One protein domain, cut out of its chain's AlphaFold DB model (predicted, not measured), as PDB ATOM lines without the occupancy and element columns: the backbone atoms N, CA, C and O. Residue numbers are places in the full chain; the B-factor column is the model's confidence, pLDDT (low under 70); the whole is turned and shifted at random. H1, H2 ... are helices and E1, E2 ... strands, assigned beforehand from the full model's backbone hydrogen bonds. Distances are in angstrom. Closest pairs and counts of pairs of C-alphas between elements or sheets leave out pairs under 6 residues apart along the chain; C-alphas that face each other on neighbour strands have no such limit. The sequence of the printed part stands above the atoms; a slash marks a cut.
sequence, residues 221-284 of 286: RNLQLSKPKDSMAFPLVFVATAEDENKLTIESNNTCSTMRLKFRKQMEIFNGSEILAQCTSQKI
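What this domain is: This is residues 221 to 284 of the 286 residues of the protein "E2F_TDP domain-containing protein" of Stentor coeruleus (UniProt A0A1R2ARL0). Two separate strand pairs, E1 with E4 and the hairpin E2 with E3, make a loose, open body; H2 follows E4, residues 276 to 284, of which 276 to 282 belong to H2, stick out, and residues 221 to 232, of which 221 to 224 belong to H1, form a free arm. The printed part has 64 residues, in the order H1 E1 E2 E3 E4 H2; both sheets are antiparallel and the class is mixed. It is loose, with a radius of gyration of the C-alphas of 15.4 A, spanning 39 by 29 by 18 A.

Where its parts are: Find C-alpha 221 at (116.949, 150.224, 150.011), where H1, residues 221 to 224, begins. Then come E1, 237 to 241, 13.5 A; E2, 249 to 252; E3, 259 to 262; E4, 267 to 271, 13.6 A; and H2, 272 to 282, 15.6 A, ending at (115.478, 134.053, 152.766).

How they stand to each other: Between E1 and E4, 155 degrees, find N 238 and O 270 at 2.8 A. Between E2 and E3, 166 degrees, find N 251 and O 260 at 2.9 A. E1 and E3 are apart. In H2 every O i to N i+4 pair is within hydrogen-bond range; H1 is too short for one.

The domain as a whole: The printed part has no cut. H1 to E1 is a long link of 12 residues. Residues 244 and 281 to 284 have pLDDT under 70.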
ATOM      1  N   ARG A 221     115.518 150.507 150.191       89.00
ATOM      2  CA  ARG A 221     116.949 150.224 150.011       89.00
ATOM      3  C   ARG A 221     117.534 150.993 148.824       89.00
ATOM      4  O   ARG A 221     118.617 151.557 148.931       89.00
ATOM      5  N   ASN A 222     116.833 151.017 147.692       88.12
ATOM      6  CA  ASN A 222     117.307 151.693 146.485       88.12
ATOM      7  C   ASN A 222     117.288 153.225 146.617       88.12
ATOM      8  O   ASN A 222     118.043 153.879 145.911       88.12
ATOM      9  N   LEU A 223     116.472 153.801 147.510       89.00
ATOM     10  CA  LEU A 223     116.514 155.235 147.830       89.00
ATOM     11  C   LEU A 223     117.790 155.631 148.590       89.00
ATOM     12  O   LEU A 223     118.229 156.770 148.483       89.00
ATOM     13  N   GLN A 224     118.376 154.705 149.354       88.00
ATOM     14  CA  GLN A 224     119.590 154.942 150.148       88.00
ATOM     15  C   GLN A 224     120.885 154.647 149.378       88.00
ATOM     16  O   GLN A 224     121.967 155.023 149.822       88.00
ATOM     17  N   LEU A 225     120.795 153.958 148.239       83.94
ATOM     18  CA  LEU A 225     121.937 153.574 147.415       83.94
ATOM     19  C   LEU A 225     121.964 154.416 146.139       83.94
ATOM     20  O   LEU A 225     120.937 154.633 145.501       83.94
ATOM     21  N   SER A 226     123.152 154.842 145.705       78.06
ATOM     22  CA  SER A 226     123.305 155.419 144.367       78.06
ATOM     23  C   SER A 226     122.890 154.388 143.318       78.06
ATOM     24  O   SER A 226     123.321 153.234 143.393       78.06
ATOM     25  N   LYS A 227     122.080 154.793 142.333       75.19
ATOM     26  CA  LYS A 227     121.580 153.892 141.287       75.19
ATOM     27  C   LYS A 227     122.756 153.180 140.586       75.19
ATOM     28  O   LYS A 227     123.571 153.864 139.963       75.19
ATOM     29  N   PRO A 228     122.863 151.840 140.667       74.88
ATOM     30  CA  PRO A 228     123.920 151.115 139.971       74.88
ATOM     31  C   PRO A 228     123.715 151.199 138.452       74.88
ATOM     32  O   PRO A 228     122.578 151.279 137.974       74.88
ATOM     33  N   LYS A 229     124.824 151.177 137.695       73.75
ATOM     34  CA  LYS A 229     124.808 151.253 136.222       73.75
ATOM     35  C   LYS A 229     124.017 150.098 135.590       73.75
ATOM     36  O   LYS A 229     123.259 150.343 134.659       73.75
ATOM     37  N   ASP A 230     124.079 148.904 136.179       84.25
ATOM     38  CA  ASP A 230     123.425 147.691 135.667       84.25
ATOM     39  C   ASP A 230     122.136 147.374 136.441       84.25
ATOM     40  O   ASP A 230     122.030 146.377 137.158       84.25
ATOM     41  N   SER A 231     121.146 148.268 136.360       85.00
ATOM     42  CA  SER A 231     119.851 148.089 137.032       85.00
ATOM     43  C   SER A 231     118.755 147.626 136.071       85.00
ATOM     44  O   SER A 231     118.578 148.181 134.991       85.00
ATOM     45  N   MET A 232     117.971 146.632 136.499       87.00
ATOM     46  CA  MET A 232     116.757 146.185 135.811       87.00
ATOM     47  C   MET A 232     115.520 146.770 136.499       87.00
ATOM     48  O   MET A 232     115.393 146.701 137.723       87.00
ATOM     49  N   ALA A 233     114.613 147.357 135.718       87.62
ATOM     50  CA  ALA A 233     113.362 147.928 136.213       87.62
ATOM     51  C   ALA A 233     112.209 146.917 136.134       87.62
ATOM     52  O   ALA A 233     112.177 146.058 135.258       87.62
ATOM     53  N   PHE A 234     111.240 147.045 137.041       88.31
ATOM     54  CA  PHE A 234     109.974 146.312 136.976       88.31
ATOM     55  C   PHE A 234     109.009 146.963 135.966       88.31
ATOM     56  O   PHE A 234     109.076 148.179 135.786       88.31
ATOM     57  N   PRO A 235     108.069 146.202 135.364       90.06
ATOM     58  CA  PRO A 235     107.825 144.765 135.532       90.06
ATOM     59  C   PRO A 235     108.830 143.908 134.754       90.06
ATOM     60  O   PRO A 235     109.186 144.223 133.625       90.06
ATOM     61  N   LEU A 236     109.266 142.803 135.360       89.25
ATOM     62  CA  LEU A 236     110.284 141.920 134.796       89.25
ATOM     63  C   LEU A 236     109.898 140.450 134.962       89.25
ATOM     64  O   LEU A 236     109.231 140.067 135.928       89.25
ATOM     65  N   VAL A 237     110.311 139.643 133.992       91.19
ATOM     66  CA  VAL A 237     110.102 138.196 133.944       91.19
ATOM     67  C   VAL A 237     111.468 137.557 133.787       91.19
ATOM     68  O   VAL A 237     112.246 137.964 132.925       91.19
ATOM     69  N   PHE A 238     111.757 136.569 134.622       88.88
ATOM     70  CA  PHE A 238     112.979 135.793 134.525       88.88
ATOM     71  C   PHE A 238     112.703 134.495 133.795       88.88
ATOM     72  O   PHE A 238     111.672 133.854 133.990       88.88
ATOM     73  N   VAL A 239     113.659 134.111 132.969       88.69
ATOM     74  CA  VAL A 239     113.659 132.840 132.270       88.69
ATOM     75  C   VAL A 239     114.948 132.140 132.654       88.69
ATOM     76  O   VAL A 239     116.027 132.633 132.333       88.69
ATOM     77  N   ALA A 240     114.831 131.029 133.375       84.62
ATOM     78  CA  ALA A 240     115.966 130.260 133.856       84.62
ATOM     79  C   ALA A 240     116.001 128.877 133.202       84.62
ATOM     80  O   ALA A 240     114.982 128.317 132.795       84.62
ATOM     81  N   THR A 241     117.204 128.329 133.104       84.81
ATOM     82  CA  THR A 241     117.486 126.971 132.645       84.81
ATOM     83  C   THR A 241     118.375 126.324 133.697       84.81
ATOM     84  O   THR A 241     119.283 126.976 134.200       84.81
ATOM     85  N   ALA A 242     118.107 125.066 134.049       74.94
ATOM     86  CA  ALA A 242     118.844 124.358 135.101       74.94
ATOM     87  C   ALA A 242     120.289 124.006 134.707       74.94
ATOM     88  O   ALA A 242     121.079 123.603 135.552       74.94
ATOM     89  N   GLU A 243     120.623 124.131 133.423       73.62
ATOM     90  CA  GLU A 243     121.933 123.783 132.896       73.62
ATOM     91  C   GLU A 243     122.614 124.962 132.206       73.62
ATOM     92  O   GLU A 243     122.002 125.628 131.360       73.62
ATOM     93  N   ASP A 244     123.905 125.121 132.497       66.75
ATOM     94  CA  ASP A 244     124.772 126.163 131.941       66.75
ATOM     95  C   ASP A 244     124.980 126.024 130.417       66.75
ATOM     96  O   ASP A 244     125.227 127.011 129.727       66.75
ATOM     97  N   GLU A 245     124.818 124.818 129.852       70.88
ATOM     98  CA  GLU A 245     125.047 124.529 128.422       70.88
ATOM     99  C   GLU A 245     123.771 124.484 127.556       70.88
ATOM    100  O   GLU A 245     123.769 123.963 126.429       70.88
ATOM    101  N   ASN A 246     122.645 125.023 128.032       74.25
ATOM    102  CA  ASN A 246     121.429 125.053 127.220       74.25
ATOM    103  C   ASN A 246     121.564 126.084 126.086       74.25
ATOM    104  O   ASN A 246     121.398 127.286 126.286       74.25
ATOM    105  N   LYS A 247     121.861 125.615 124.863       76.75
ATOM    106  CA  LYS A 247     121.957 126.489 123.682       76.75
ATOM    107  C   LYS A 247     120.644 127.245 123.462       76.75
ATOM    108  O   LYS A 247     119.648 126.655 123.043       76.75
ATOM    109  N   LEU A 248     120.700 128.554 123.687       82.31
ATOM    110  CA  LEU A 248     119.620 129.506 123.475       82.31
ATOM    111  C   LEU A 248     119.742 130.138 122.085       82.31
ATOM    112  O   LEU A 248     120.771 130.714 121.743       82.31
ATOM    113  N   THR A 249     118.683 130.045 121.282       83.38
ATOM    114  CA  THR A 249     118.540 130.845 120.054       83.38
ATOM    115  C   THR A 249     117.454 131.888 120.273       83.38
ATOM    116  O   THR A 249     116.334 131.537 120.645       83.38
ATOM    117  N   ILE A 250     117.790 133.159 120.056       87.00
ATOM    118  CA  ILE A 250     116.866 134.287 120.188       87.00
ATOM    119  C   ILE A 250     116.625 134.855 118.795       87.00
ATOM    120  O   ILE A 250     117.555 135.315 118.139       87.00
ATOM    121  N   GLU A 251     115.374 134.837 118.355       88.31
ATOM    122  CA  GLU A 251     114.936 135.502 117.131       88.31
ATOM    123  C   GLU A 251     113.970 136.617 117.527       88.31
ATOM    124  O   GLU A 251     112.996 136.374 118.239       88.31
ATOM    125  N   SER A 252     114.219 137.845 117.084       89.81
ATOM    126  CA  SER A 252     113.282 138.958 117.252       89.81
ATOM    127  C   SER A 252     112.851 139.467 115.885       89.81
ATOM    128  O   SER A 252     113.592 139.360 114.907       89.81
ATOM    129  N   ASN A 253     111.628 139.982 115.795       88.19
ATOM    130  CA  ASN A 253     111.230 140.737 114.616       88.19
ATOM    131  C   ASN A 253     111.871 142.134 114.639       88.19
ATOM    132  O   ASN A 253     112.292 142.624 115.685       88.19
ATOM    133  N   ASN A 254     111.886 142.813 113.492       83.94
ATOM    134  CA  ASN A 254     112.517 144.133 113.352       83.94
ATOM    135  C   ASN A 254     111.947 145.194 114.313       83.94
ATOM    136  O   ASN A 254     112.630 146.158 114.639       83.94
ATOM    137  N   THR A 255     110.699 145.031 114.761       86.19
ATOM    138  CA  THR A 255     110.026 145.943 115.697       86.19
ATOM    139  C   THR A 255     110.189 145.544 117.165       86.19
ATOM    140  O   THR A 255     109.650 146.226 118.032       86.19
ATOM    141  N   CYS A 256     110.878 144.434 117.459       79.38
ATOM    142  CA  CYS A 256     111.007 143.833 118.791       79.38
ATOM    143  C   CYS A 256     109.660 143.565 119.506       79.38
ATOM    144  O   CYS A 256     109.603 143.357 120.715       79.38
ATOM    145  N   SER A 257     108.544 143.550 118.772       87.19
ATOM    146  CA  SER A 257     107.218 143.268 119.330       87.19
ATOM    147  C   SER A 257     106.975 141.772 119.522       87.19
ATOM    148  O   SER A 257     106.086 141.378 120.273       87.19
ATOM    149  N   THR A 258     107.746 140.930 118.833       87.69
ATOM    150  CA  THR A 258     107.709 139.478 118.994       87.69
ATOM    151  C   THR A 258     109.122 138.944 119.123       87.69
ATOM    152  O   THR A 258     109.953 139.163 118.239       87.69
ATOM    153  N   MET A 259     109.363 138.194 120.193       87.69
ATOM    154  CA  MET A 259     110.614 137.490 120.427       87.69
ATOM    155  C   MET A 259     110.330 135.995 120.557       87.69
ATOM    156  O   MET A 259     109.418 135.581 121.274       87.69
ATOM    157  N   ARG A 260     111.110 135.183 119.851       88.56
ATOM    158  CA  ARG A 260     111.086 133.727 119.909       88.56
ATOM    159  C   ARG A 260     112.367 133.259 120.579       88.56
ATOM    160  O   ARG A 260     113.463 133.493 120.079       88.56
ATOM    161  N   LEU A 261     112.200 132.578 121.702       87.50
ATOM    162  CA  LEU A 261     113.282 131.962 122.453       87.50
ATOM    163  C   LEU A 261     113.213 130.452 122.222       87.50
ATOM    164  O   LEU A 261     112.205 129.821 122.544       87.50
ATOM    165  N   LYS A 262     114.259 129.873 121.632       86.75
ATOM    166  CA  LYS A 262     114.364 128.431 121.396       86.75
ATOM    167  C   LYS A 262     115.415 127.849 122.331       86.75
ATOM    168  O   LYS A 262     116.601 128.149 122.196       86.75
ATOM    169  N   PHE A 263     114.957 127.009 123.250       86.81
ATOM    170  CA  PHE A 263     115.787 126.265 124.194       86.81
ATOM    171  C   PHE A 263     115.904 124.814 123.726       86.81
ATOM    172  O   PHE A 263     114.960 124.265 123.154       86.81
ATOM    173  N   ARG A 264     117.060 124.180 123.947       82.75
ATOM    174  CA  ARG A 264     117.226 122.737 123.693       82.75
ATOM    175  C   ARG A 264     116.692 121.886 124.840       82.75
ATOM    176  O   ARG A 264     116.272 120.759 124.604       82.75
ATOM    177  N   LYS A 265     116.744 122.419 126.059       82.56
ATOM    178  CA  LYS A 265     116.325 121.756 127.299       82.56
ATOM    179  C   LYS A 265     115.233 122.544 128.016       82.56
ATOM    180  O   LYS A 265     114.895 123.653 127.600       82.56
ATOM    181  N   GLN A 266     114.678 121.944 129.069       84.69
ATOM    182  CA  GLN A 266     113.589 122.513 129.855       84.69
ATOM    183  C   GLN A 266     113.970 123.880 130.439       84.69
ATOM    184  O   GLN A 266     115.104 124.107 130.857       84.69
ATOM    185  N   MET A 267     112.996 124.783 130.434       87.38
ATOM    186  CA  MET A 267     113.107 126.141 130.948       87.38
ATOM    187  C   MET A 267     112.034 126.377 132.008       87.38
ATOM    188  O   MET A 267     110.954 125.784 131.946       87.38
ATOM    189  N   GLU A 268     112.314 127.294 132.922       88.00
ATOM    190  CA  GLU A 268     111.372 127.763 133.931       88.00
ATOM    191  C   GLU A 268     111.206 129.278 133.809       88.00
ATOM    192  O   GLU A 268     112.156 130.012 133.526       88.00
ATOM    193  N   ILE A 269     109.969 129.744 133.975       90.62
ATOM    194  CA  ILE A 269     109.609 131.156 133.847       90.62
ATOM    195  C   ILE A 269     109.126 131.636 135.206       90.62
ATOM    196  O   ILE A 269     108.189 131.077 135.772       90.62
ATOM    197  N   PHE A 270     109.734 132.709 135.691       89.56
ATOM    198  CA  PHE A 270     109.454 133.272 137.000       89.56
ATOM    199  C   PHE A 270     109.025 134.729 136.890       89.56
ATOM    200  O   PHE A 270     109.575 135.519 136.119       89.56
ATOM    201  N   ASN A 271     108.058 135.117 137.717       90.56
ATOM    202  CA  ASN A 271     107.681 136.514 137.857       90.56
ATOM    203  C   ASN A 271     108.715 137.235 138.732       90.56
ATOM    204  O   ASN A 271     109.036 136.782 139.831       90.56
ATOM    205  N   GLY A 272     109.199 138.399 138.292       89.88
ATOM    206  CA  GLY A 272     110.172 139.169 139.062       89.88
ATOM    207  C   GLY A 272     109.703 139.528 140.470       89.88
ATOM    208  O   GLY A 272     110.506 139.560 141.397       89.88
ATOM    209  N   SER A 273     108.405 139.797 140.648       89.31
ATOM    210  CA  SER A 273     107.846 140.137 141.965       89.31
ATOM    211  C   SER A 273     107.847 138.948 142.928       89.31
ATOM    212  O   SER A 273     107.953 139.133 144.138       89.31
ATOM    213  N   GLU A 274     107.762 137.732 142.396       88.12
ATOM    214  CA  GLU A 274     107.807 136.496 143.168       88.12
ATOM    215  C   GLU A 274     109.231 136.166 143.605       88.12
ATOM    216  O   GLU A 274     109.455 135.907 144.785       88.12
ATOM    217  N   ILE A 275     110.202 136.292 142.695       89.06
ATOM    218  CA  ILE A 275     111.626 136.166 143.042       89.06
ATOM    219  C   ILE A 275     112.014 137.206 144.092       89.06
ATOM    220  O   ILE A 275     112.679 136.872 145.069       89.06
ATOM    221  N   LEU A 276     111.556 138.453 143.942       90.88
ATOM    222  CA  LEU A 276     111.836 139.494 144.928       90.88
ATOM    223  C   LEU A 276     111.331 139.101 146.324       90.88
ATOM    224  O   LEU A 276     112.074 139.248 147.292       90.88
ATOM    225  N   ALA A 277     110.107 138.570 146.411       88.31
ATOM    226  CA  ALA A 277     109.540 138.083 147.665       88.31
ATOM    227  C   ALA A 277     110.376 136.939 148.266       88.31
ATOM    228  O   ALA A 277     110.713 136.984 149.449       88.31
ATOM    229  N   GLN A 278     110.795 135.967 147.448       86.19
ATOM    230  CA  GLN A 278     111.651 134.859 147.888       86.19
ATOM    231  C   GLN A 278     113.010 135.344 148.420       86.19
ATOM    232  O   GLN A 278     113.430 134.930 149.501       86.19
ATOM    233  N   CYS A 279     113.666 136.274 147.717       83.81
ATOM    234  CA  CYS A 279     114.947 136.842 148.141       83.81
ATOM    235  C   CYS A 279     114.848 137.604 149.470       83.81
ATOM    236  O   CYS A 279     115.801 137.607 150.251       83.81
ATOM    237  N   THR A 280     113.722 138.273 149.735       79.19
ATOM    238  CA  THR A 280     113.502 138.941 151.025       79.19
ATOM    239  C   THR A 280     113.200 137.959 152.149       79.19
ATOM    240  O   THR A 280     113.727 138.140 153.241       79.19
ATOM    241  N   SER A 281     112.427 136.901 151.892       68.00
ATOM    242  CA  SER A 281     112.091 135.898 152.911       68.00
ATOM    243  C   SER A 281     113.308 135.076 153.350       68.00
ATOM    244  O   SER A 281     113.455 134.791 154.534       68.00
ATOM    245  N   GLN A 282     114.231 134.761 152.434       60.09
ATOM    246  CA  GLN A 282     115.478 134.053 152.766       60.09
ATOM    247  C   GLN A 282     116.435 134.877 153.645       60.09
ATOM    248  O   GLN A 282     117.226 134.303 154.385       60.09
ATOM    249  N   LYS A 283     116.349 136.214 153.609       56.28
ATOM    250  CA  LYS A 283     117.152 137.108 154.463       56.28
ATOM    251  C   LYS A 283     116.606 137.289 155.880       56.28
ATOM    252  O   LYS A 283     117.276 137.915 156.682       56.28
ATOM    253  N   ILE A 284     115.398 136.805 156.176       47.44
ATOM    254  CA  ILE A 284     114.803 136.883 157.523       47.44
ATOM    255  C   ILE A 284     115.186 135.648 158.365       47.44
ATOM    256  O   ILE A 284     115.046 135.663 159.582       47.44
TER     257      ILE A 284